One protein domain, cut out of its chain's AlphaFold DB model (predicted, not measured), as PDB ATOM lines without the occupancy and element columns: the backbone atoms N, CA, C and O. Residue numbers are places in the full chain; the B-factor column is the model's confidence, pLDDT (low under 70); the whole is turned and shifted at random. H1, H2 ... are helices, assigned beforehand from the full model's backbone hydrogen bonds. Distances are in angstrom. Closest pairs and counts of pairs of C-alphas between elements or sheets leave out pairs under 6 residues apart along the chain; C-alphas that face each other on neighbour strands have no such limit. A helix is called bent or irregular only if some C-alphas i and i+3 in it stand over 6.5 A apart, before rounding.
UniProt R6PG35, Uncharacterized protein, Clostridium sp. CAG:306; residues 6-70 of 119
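Overview. This is residues 6 to 70 of the 119 residues of an uncharacterized protein of Clostridium sp. CAG:306 (UniProt R6PG35). Two longer helices, H3 and H4, meet at a steep angle in the middle, with two short helices, H1 and H2, to one side. On the other side, the link from H3 to H4 and the last residues run side by side, with a short parallel pairing of residues 42 to 43 with 68 to 69. The 65 printed residues hold four named helices, H1 to H4 in order, and no named strand: all helix, compact, radius of gyration of the C-alphas 11.3 A, spans 28 by 26 by 22 A.

Arrangement. H1, residues 6 to 11, is close to but not clearly touching H3, residues 24 to 34, about perpendicular at 88 degrees; their closest C-alphas, Leu 7 and Phe 27, are 6.7 A apart. H2, residues 17 to 20, is close to but not clearly touching H1, closest C-alphas Ala 10 and Leu 17 at 7.0 A. H3 touches H4, residues 49 to 61, at a steep tilt of 56 degrees, the same way; their closest C-alphas, Phe 26 and Ile 55, are 6.0 A apart. H1 and H2 are apart from H4. Every O i to N i+4 pair is within hydrogen-bond range in H1 and H3, and 7 of 9 in H4; H2 is too short for such a pair.

Along the chain. H1 begins at C-alpha 6 (-54.815, 463.967, -50.353). H3 is 15.5 A long. H4, 19.7 A, ends at C-alpha 61 (-51.074, 456.160, -44.577); it is irregular, but only just, with C-alphas 50 and 53 6.8 A apart.

Size, cuts and confidence. The C-alphas farthest apart, Asp 19 and Thr 37, are 30.1 A apart. The printed part has no cut. The link H3 to H4 is long, 14 residues. No printed residue is under 70 in pLDDT.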
ATOM      1  N   LYS A   6     -53.486 464.588 -50.212       93.62
ATOM      2  CA  LYS A   6     -54.815 463.967 -50.353       93.62
ATOM      3  C   LYS A   6     -55.913 464.752 -49.622       93.62
ATOM      4  O   LYS A   6     -57.023 464.870 -50.134       93.62
ATOM      5  N   LEU A   7     -55.607 465.318 -48.452       94.62
ATOM      6  CA  LEU A   7     -56.554 466.131 -47.685       94.62
ATOM      7  C   LEU A   7     -56.673 467.542 -48.278       94.62
ATOM      8  O   LEU A   7     -57.779 468.054 -48.412       94.62
ATOM      9  N   GLU A   8     -55.571 468.149 -48.727       94.25
ATOM     10  CA  GLU A   8     -55.613 469.447 -49.425       94.25
ATOM     11  C   GLU A   8     -56.472 469.387 -50.699       94.25
ATOM     12  O   GLU A   8     -57.219 470.319 -51.002       94.25
ATOM     13  N   GLN A   9     -56.400 468.283 -51.444       92.00
ATOM     14  CA  GLN A   9     -57.234 468.064 -52.627       92.00
ATOM     15  C   GLN A   9     -58.707 467.904 -52.243       92.00
ATOM     16  O   GLN A   9     -59.564 468.558 -52.837       92.00
ATOM     17  N   ALA A  10     -59.003 467.106 -51.213       91.00
ATOM     18  CA  ALA A  10     -60.369 466.880 -50.741       91.00
ATOM     19  C   ALA A  10     -61.072 468.167 -50.277       91.00
ATOM     20  O   ALA A  10     -62.283 468.285 -50.440       91.00
ATOM     21  N   ARG A  11     -60.317 469.154 -49.777       85.44
ATOM     22  CA  ARG A  11     -60.829 470.482 -49.398       85.44
ATOM     23  C   ARG A  11     -61.460 471.250 -50.561       85.44
ATOM     24  O   ARG A  11     -62.379 472.034 -50.359       85.44
ATOM     25  N   ASN A  12     -60.942 471.052 -51.771       79.75
ATOM     26  CA  ASN A  12     -61.313 471.826 -52.956       79.75
ATOM     27  C   ASN A  12     -62.344 471.112 -53.842       79.75
ATOM     28  O   ASN A  12     -62.682 471.603 -54.918       79.75
ATOM     29  N   ILE A  13     -62.818 469.939 -53.420       81.44
ATOM     30  CA  ILE A  13     -63.738 469.104 -54.186       81.44
ATOM     31  C   ILE A  13     -65.093 469.095 -53.479       81.44
ATOM     32  O   ILE A  13     -65.190 468.701 -52.322       81.44
ATOM     33  N   ASP A  14     -66.158 469.436 -54.207       78.88
ATOM     34  CA  ASP A  14     -67.543 469.296 -53.738       78.88
ATOM     35  C   ASP A  14     -68.004 467.827 -53.830       78.88
ATOM     36  O   ASP A  14     -68.836 467.436 -54.653       78.88
ATOM     37  N   LYS A  15     -67.358 466.959 -53.047       81.94
ATOM     38  CA  LYS A  15     -67.707 465.541 -52.899       81.94
ATOM     39  C   LYS A  15     -67.662 465.146 -51.436       81.94
ATOM     40  O   LYS A  15     -66.822 465.609 -50.670       81.94
ATOM     41  N   CYS A  16     -68.508 464.189 -51.074       86.56
ATOM     42  CA  CYS A  16     -68.492 463.600 -49.745       86.56
ATOM     43  C   CYS A  16     -67.106 463.007 -49.432       86.56
ATOM     44  O   CYS A  16     -66.571 462.213 -50.206       86.56
ATOM     45  N   LEU A  17     -66.535 463.359 -48.277       91.81
ATOM     46  CA  LEU A  17     -65.243 462.839 -47.806       91.81
ATOM     47  C   LEU A  17     -65.221 461.305 -47.750       91.81
ATOM     48  O   LEU A  17     -64.223 460.676 -48.098       91.81
ATOM     49  N   LYS A  18     -66.357 460.695 -47.389       88.56
ATOM     50  CA  LYS A  18     -66.505 459.239 -47.321       88.56
ATOM     51  C   LYS A  18     -66.284 458.571 -48.680       88.56
ATOM     52  O   LYS A  18     -65.620 457.540 -48.738       88.56
ATOM     53  N   ASP A  19     -66.782 459.173 -49.759       90.19
ATOM     54  CA  ASP A  19     -66.622 458.644 -51.122       90.19
ATOM     55  C   ASP A  19     -65.176 458.778 -51.619       90.19
ATOM     56  O   ASP A  19     -64.750 458.068 -52.527       90.19
ATOM     57  N   GLN A  20     -64.401 459.661 -50.988       90.62
ATOM     58  CA  GLN A  20     -62.968 459.850 -51.216       90.62
ATOM     59  C   GLN A  20     -62.110 458.952 -50.301       90.62
ATOM     60  O   GLN A  20     -60.883 459.048 -50.305       90.62
ATOM     61  N   GLY A  21     -62.740 458.082 -49.502       92.25
ATOM     62  CA  GLY A  21     -62.059 457.216 -48.539       92.25
ATOM     63  C   GLY A  21     -61.466 457.970 -47.346       92.25
ATOM     64  O   GLY A  21     -60.558 457.458 -46.698       92.25
ATOM     65  N   ILE A  22     -61.944 459.182 -47.056       95.06
ATOM     66  CA  ILE A  22     -61.428 460.042 -45.987       95.06
ATOM     67  C   ILE A  22     -62.404 460.014 -44.810       95.06
ATOM     68  O   ILE A  22     -63.606 460.241 -44.963       95.06
ATOM     69  N   ASN A  23     -61.883 459.744 -43.611       96.44
ATOM     70  CA  ASN A  23     -62.667 459.883 -42.388       96.44
ATOM     71  C   ASN A  23     -62.862 461.377 -42.085       96.44
ATOM     72  O   ASN A  23     -61.894 462.133 -42.012       96.44
ATOM     73  N   SER A  24     -64.114 461.804 -41.905       95.06
ATOM     74  CA  SER A  24     -64.451 463.212 -41.678       95.06
ATOM     75  C   SER A  24     -63.843 463.767 -40.392       95.06
ATOM     76  O   SER A  24     -63.357 464.892 -40.394       95.06
ATOM     77  N   THR A  25     -63.830 462.982 -39.312       96.25
ATOM     78  CA  THR A  25     -63.269 463.396 -38.016       96.25
ATOM     79  C   THR A  25     -61.773 463.688 -38.145       96.25
ATOM     80  O   THR A  25     -61.298 464.716 -37.669       96.25
ATOM     81  N   PHE A  26     -61.041 462.841 -38.872       97.31
ATOM     82  CA  PHE A  26     -59.631 463.061 -39.196       97.31
ATOM     83  C   PHE A  26     -59.414 464.321 -40.046       97.31
ATOM     84  O   PHE A  26     -58.541 465.130 -39.741       97.31
ATOM     85  N   PHE A  27     -60.217 464.503 -41.099       96.62
ATOM     86  CA  PHE A  27     -60.106 465.651 -41.999       96.62
ATOM     87  C   PHE A  27     -60.310 466.984 -41.270       96.62
ATOM     88  O   PHE A  27     -59.474 467.879 -41.381       96.62
ATOM     89  N   TYR A  28     -61.368 467.106 -40.468       95.38
ATOM     90  CA  TYR A  28     -61.634 468.347 -39.739       95.38
ATOM     91  C   TYR A  28     -60.606 468.609 -38.632       95.38
ATOM     92  O   TYR A  28     -60.247 469.763 -38.398       95.38
ATOM     93  N   ALA A  29     -60.080 467.563 -37.981       96.62
ATOM     94  CA  ALA A  29     -58.966 467.708 -37.043       96.62
ATOM     95  C   ALA A  29     -57.704 468.238 -37.745       96.62
ATOM     96  O   ALA A  29     -57.042 469.146 -37.234       96.62
ATOM     97  N   TYR A  30     -57.398 467.728 -38.942       96.81
ATOM     98  CA  TYR A  30     -56.306 468.224 -39.780       96.81
ATOM     99  C   TYR A  30     -56.501 469.702 -40.150       96.81
ATOM    100  O   TYR A  30     -55.601 470.504 -39.904       96.81
ATOM    101  N   GLU A  31     -57.677 470.082 -40.661       95.06
ATOM    102  CA  GLU A  31     -57.967 471.469 -41.050       95.06
ATOM    103  C   GLU A  31     -57.804 472.447 -39.887       95.06
ATOM    104  O   GLU A  31     -57.100 473.446 -40.022       95.06
ATOM    105  N   LYS A  32     -58.390 472.136 -38.727       94.75
ATOM    106  CA  LYS A  32     -58.256 472.970 -37.525       94.75
ATOM    107  C   LYS A  32     -56.806 473.084 -37.076       94.75
ATOM    108  O   LYS A  32     -56.362 474.151 -36.667       94.75
ATOM    109  N   THR A  33     -56.047 471.994 -37.174       95.69
ATOM    110  CA  THR A  33     -54.633 471.990 -36.790       95.69
ATOM    111  C   THR A  33     -53.787 472.873 -37.715       95.69
ATOM    112  O   THR A  33     -52.838 473.493 -37.236       95.69
ATOM    113  N   LEU A  34     -54.122 472.996 -39.008       94.44
ATOM    114  CA  LEU A  34     -53.401 473.876 -39.944       94.44
ATOM    115  C   LEU A  34     -53.440 475.360 -39.547       94.44
ATOM    116  O   LEU A  34     -52.551 476.111 -39.943       94.44
ATOM    117  N   GLU A  35     -54.438 475.779 -38.771       92.94
ATOM    118  CA  GLU A  35     -54.579 477.148 -38.256       92.94
ATOM    119  C   GLU A  35     -53.749 477.391 -36.980       92.94
ATOM    120  O   GLU A  35     -53.792 478.470 -36.390       92.94
ATOM    121  N   THR A  36     -52.975 476.393 -36.544       93.75
ATOM    122  CA  THR A  36     -52.173 476.420 -35.316       93.75
ATOM    123  C   THR A  36     -50.686 476.208 -35.601       93.75
ATOM    124  O   THR A  36     -50.271 475.885 -36.713       93.75
ATOM    125  N   THR A  37     -49.861 476.339 -34.563       94.19
ATOM    126  CA  THR A  37     -48.424 476.033 -34.615       94.19
ATOM    127  C   THR A  37     -48.098 474.584 -34.242       94.19
ATOM    128  O   THR A  37     -46.933 474.268 -34.021       94.19
ATOM    129  N   ASN A  38     -49.098 473.700 -34.147       95.25
ATOM    130  CA  ASN A  38     -48.883 472.314 -33.739       95.25
ATOM    131  C   ASN A  38     -48.045 471.536 -34.769       95.25
ATOM    132  O   ASN A  38     -48.146 471.708 -35.993       95.25
ATOM    133  N   GLU A  39     -47.204 470.639 -34.260       94.12
ATOM    134  CA  GLU A  39     -46.347 469.786 -35.086       94.12
ATOM    135  C   GLU A  39     -47.128 468.614 -35.696       94.12
ATOM    136  O   GLU A  39     -46.890 468.278 -36.859       94.12
ATOM    137  N   SER A  40     -48.120 468.093 -34.965       96.19
ATOM    138  CA  SER A  40     -49.008 467.005 -35.387       96.19
ATOM    139  C   SER A  40     -50.494 467.346 -35.203       96.19
ATOM    140  O   SER A  40     -50.837 468.351 -34.578       96.19
ATOM    141  N   ILE A  41     -51.365 466.502 -35.762       96.94
ATOM    142  CA  ILE A  41     -52.823 466.638 -35.727       96.94
ATOM    143  C   ILE A  41     -53.327 466.592 -34.285       96.94
ATOM    144  O   ILE A  41     -53.063 465.637 -33.546       96.94
ATOM    145  N   ASN A  42     -54.121 467.602 -33.932       96.56
ATOM    146  CA  ASN A  42     -54.862 467.649 -32.687       96.56
ATOM    147  C   ASN A  42     -56.354 467.383 -32.918       96.56
ATOM    148  O   ASN A  42     -57.019 468.093 -33.673       96.56
ATOM    149  N   PHE A  43     -56.899 466.403 -32.207       95.81
ATOM    150  CA  PHE A  43     -58.330 466.133 -32.169       95.81
ATOM    151  C   PHE A  43     -58.962 466.910 -31.014       95.81
ATOM    152  O   PHE A  43     -58.879 466.495 -29.859       95.81
ATOM    153  N   SER A  44     -59.587 468.046 -31.331       93.31
ATOM    154  CA  SER A  44     -60.285 468.899 -30.356       93.31
ATOM    155  C   SER A  44     -61.793 468.648 -30.253       93.31
ATOM    156  O   SER A  44     -62.460 469.275 -29.432       93.31
ATOM    157  N   ASP A  45     -62.338 467.782 -31.111       90.75
ATOM    158  CA  ASP A  45     -63.763 467.447 -31.176       90.75
ATOM    159  C   ASP A  45     -64.024 465.997 -30.735       90.75
ATOM    160  O   ASP A  45     -63.112 465.231 -30.423       90.75
ATOM    161  N   VAL A  46     -65.301 465.609 -30.729       90.94
ATOM    162  CA  VAL A  46     -65.744 464.255 -30.381       90.94
ATOM    163  C   VAL A  46     -65.187 463.226 -31.370       90.94
ATOM    164  O   VAL A  46     -65.395 463.336 -32.576       90.94
ATOM    165  N   ILE A  47     -64.549 462.184 -30.832       94.06
ATOM    166  CA  ILE A  47     -64.156 460.971 -31.559       94.06
ATOM    167  C   ILE A  47     -65.117 459.851 -31.163       94.06
ATOM    168  O   ILE A  47     -65.255 459.544 -29.975       94.06
ATOM    169  N   TRP A  48     -65.759 459.214 -32.139       94.81
ATOM    170  CA  TRP A  48     -66.607 458.048 -31.892       94.81
ATOM    171  C   TRP A  48     -65.810 456.747 -32.000       94.81
ATOM    172  O   TRP A  48     -64.780 456.684 -32.667       94.81
ATOM    173  N   GLU A  49     -66.316 455.663 -31.406       96.19
ATOM    174  CA  GLU A  49     -65.675 454.338 -31.491       96.19
ATOM    175  C   GLU A  49     -65.419 453.902 -32.945       96.19
ATOM    176  O   GLU A  49     -64.377 453.325 -33.256       96.19
ATOM    177  N   ALA A  50     -66.347 454.236 -33.849       95.94
ATOM    178  CA  ALA A  50     -66.244 453.933 -35.274       95.94
ATOM    179  C   ALA A  50     -65.127 454.714 -35.994       95.94
ATOM    180  O   ALA A  50     -64.658 454.258 -37.036       95.94
ATOM    181  N   ASP A  51     -64.682 455.851 -35.451       96.81
ATOM    182  CA  ASP A  51     -63.622 456.677 -36.039       96.81
ATOM    183  C   ASP A  51     -62.220 456.165 -35.697       96.81
ATOM    184  O   ASP A  51     -61.282 456.399 -36.457       96.81
ATOM    185  N   VAL A  52     -62.061 455.433 -34.587       97.06
ATOM    186  CA  VAL A  52     -60.743 455.044 -34.054       97.06
ATOM    187  C   VAL A  52     -59.920 454.261 -35.076       97.06
ATOM    188  O   VAL A  52     -58.754 454.576 -35.308       97.06
ATOM    189  N   LYS A  53     -60.515 453.246 -35.712       97.75
ATOM    190  CA  LYS A  53     -59.810 452.433 -36.712       97.75
ATOM    191  C   LYS A  53     -59.431 453.258 -37.958       97.75
ATOM    192  O   LYS A  53     -58.245 453.258 -38.284       97.75
ATOM    193  N   PRO A  54     -60.360 453.987 -38.607       97.44
ATOM    194  CA  PRO A  54     -60.019 454.886 -39.707       97.44
ATOM    195  C   PRO A  54     -58.940 455.916 -39.360       97.44
ATOM    196  O   PRO A  54     -58.047 456.141 -40.168       97.44
ATOM    197  N   ILE A  55     -58.975 456.521 -38.168       97.75
ATOM    198  CA  ILE A  55     -57.951 457.484 -37.732       97.75
ATOM    199  C   ILE A  55     -56.567 456.829 -37.715       97.75
ATOM    200  O   ILE A  55     -55.621 457.386 -38.263       97.75
ATOM    201  N   ILE A  56     -56.448 455.633 -37.133       98.06
ATOM    202  CA  ILE A  56     -55.179 454.892 -37.091       98.06
ATOM    203  C   ILE A  56     -54.696 454.541 -38.504       98.06
ATOM    204  O   ILE A  56     -53.499 454.613 -38.779       98.06
ATOM    205  N   GLU A  57     -55.605 454.143 -39.395       98.06
ATOM    206  CA  GLU A  57     -55.275 453.839 -40.790       98.06
ATOM    207  C   GLU A  57     -54.749 455.075 -41.527       98.06
ATOM    208  O   GLU A  57     -53.699 454.982 -42.157       98.06
ATOM    209  N   HIS A  58     -55.384 456.239 -41.362       97.75
ATOM    210  CA  HIS A  58     -54.904 457.510 -41.920       97.75
ATOM    211  C   HIS A  58     -53.559 457.938 -41.327       97.75
ATOM    212  O   HIS A  58     -52.675 458.348 -42.071       97.75
ATOM    213  N   CYS A  59     -53.352 457.795 -40.011       97.38
ATOM    214  CA  CYS A  59     -52.047 458.079 -39.405       97.38
ATOM    215  C   CYS A  59     -50.935 457.230 -40.032       97.38
ATOM    216  O   CYS A  59     -49.854 457.744 -40.301       97.38
ATOM    217  N   ARG A  60     -51.200 455.945 -40.300       97.50
ATOM    218  CA  ARG A  60     -50.242 455.056 -40.977       97.50
ATOM    219  C   ARG A  60     -50.055 455.413 -42.450       97.50
ATOM    220  O   ARG A  60     -48.934 455.353 -42.927       97.50
ATOM    221  N   GLU A  61     -51.129 455.757 -43.163       97.00
ATOM    222  CA  GLU A  61     -51.074 456.160 -44.577       97.00
ATOM    223  C   GLU A  61     -50.235 457.431 -44.776       97.00
ATOM    224  O   GLU A  61     -49.540 457.561 -45.780       97.00
ATOM    225  N   PHE A  62     -50.300 458.367 -43.826       95.94
ATOM    226  CA  PHE A  62     -49.668 459.683 -43.934       95.94
ATOM    227  C   PHE A  62     -48.374 459.833 -43.124       95.94
ATOM    228  O   PHE A  62     -47.885 460.958 -42.994       95.94
ATOM    229  N   ASP A  63     -47.826 458.730 -42.606       95.75
ATOM    230  CA  ASP A  63     -46.607 458.693 -41.785       95.75
ATOM    231  C   ASP A  63     -46.663 459.656 -40.579       95.75
ATOM    232  O   ASP A  63     -45.781 460.491 -40.372       95.75
ATOM    233  N   ILE A  64     -47.740 459.577 -39.792       96.44
ATOM    234  CA  ILE A  64     -47.939 460.365 -38.567       96.44
ATOM    235  C   ILE A  64     -47.572 459.521 -37.346       96.44
ATOM    236  O   ILE A  64     -48.280 458.573 -36.998       96.44
ATOM    237  N   ASP A  65     -46.499 459.913 -36.658       95.62
ATOM    238  CA  ASP A  65     -45.950 459.175 -35.511       95.62
ATOM    239  C   ASP A  65     -46.826 459.247 -34.253       95.62
ATOM    240  O   ASP A  65     -46.911 458.293 -33.478       95.62
ATOM    241  N   TYR A  66     -47.478 460.388 -34.025       96.88
ATOM    242  CA  TYR A  66     -48.340 460.611 -32.868       96.88
ATOM    243  C   TYR A  66     -49.436 461.622 -33.186       96.88
ATOM    244  O   TYR A  66     -49.279 462.461 -34.063       96.88
ATOM    245  N   ILE A  67     -50.533 461.569 -32.436       96.88
ATOM    246  CA  ILE A  67     -51.613 462.563 -32.459       96.88
ATOM    247  C   ILE A  67     -51.844 463.074 -31.041       96.88
ATOM    248  O   ILE A  67     -51.529 462.378 -30.072       96.88
ATOM    249  N   THR A  68     -52.428 464.260 -30.909       96.19
ATOM    250  CA  THR A  68     -52.906 464.766 -29.618       96.19
ATOM    251  C   THR A  68     -54.429 464.783 -29.590       96.19
ATOM    252  O   THR A  68     -55.086 464.903 -30.624       96.19
ATOM    253  N   ILE A  69     -55.003 464.620 -28.401       94.31
ATOM    254  CA  ILE A  69     -56.446 464.702 -28.177       94.31
ATOM    255  C   ILE A  69     -56.656 465.699 -27.044       94.31
ATOM    256  O   ILE A  69     -56.139 465.499 -25.946       94.31
ATOM    257  N   THR A  70     -57.415 466.754 -27.313       91.94
ATOM    258  CA  THR A  70     -57.794 467.776 -26.328       91.94
ATOM    259  C   THR A  70     -59.301 467.775 -26.171       91.94
ATOM    260  O   THR A  70     -60.021 467.708 -27.168       91.94
TER     261      THR A  70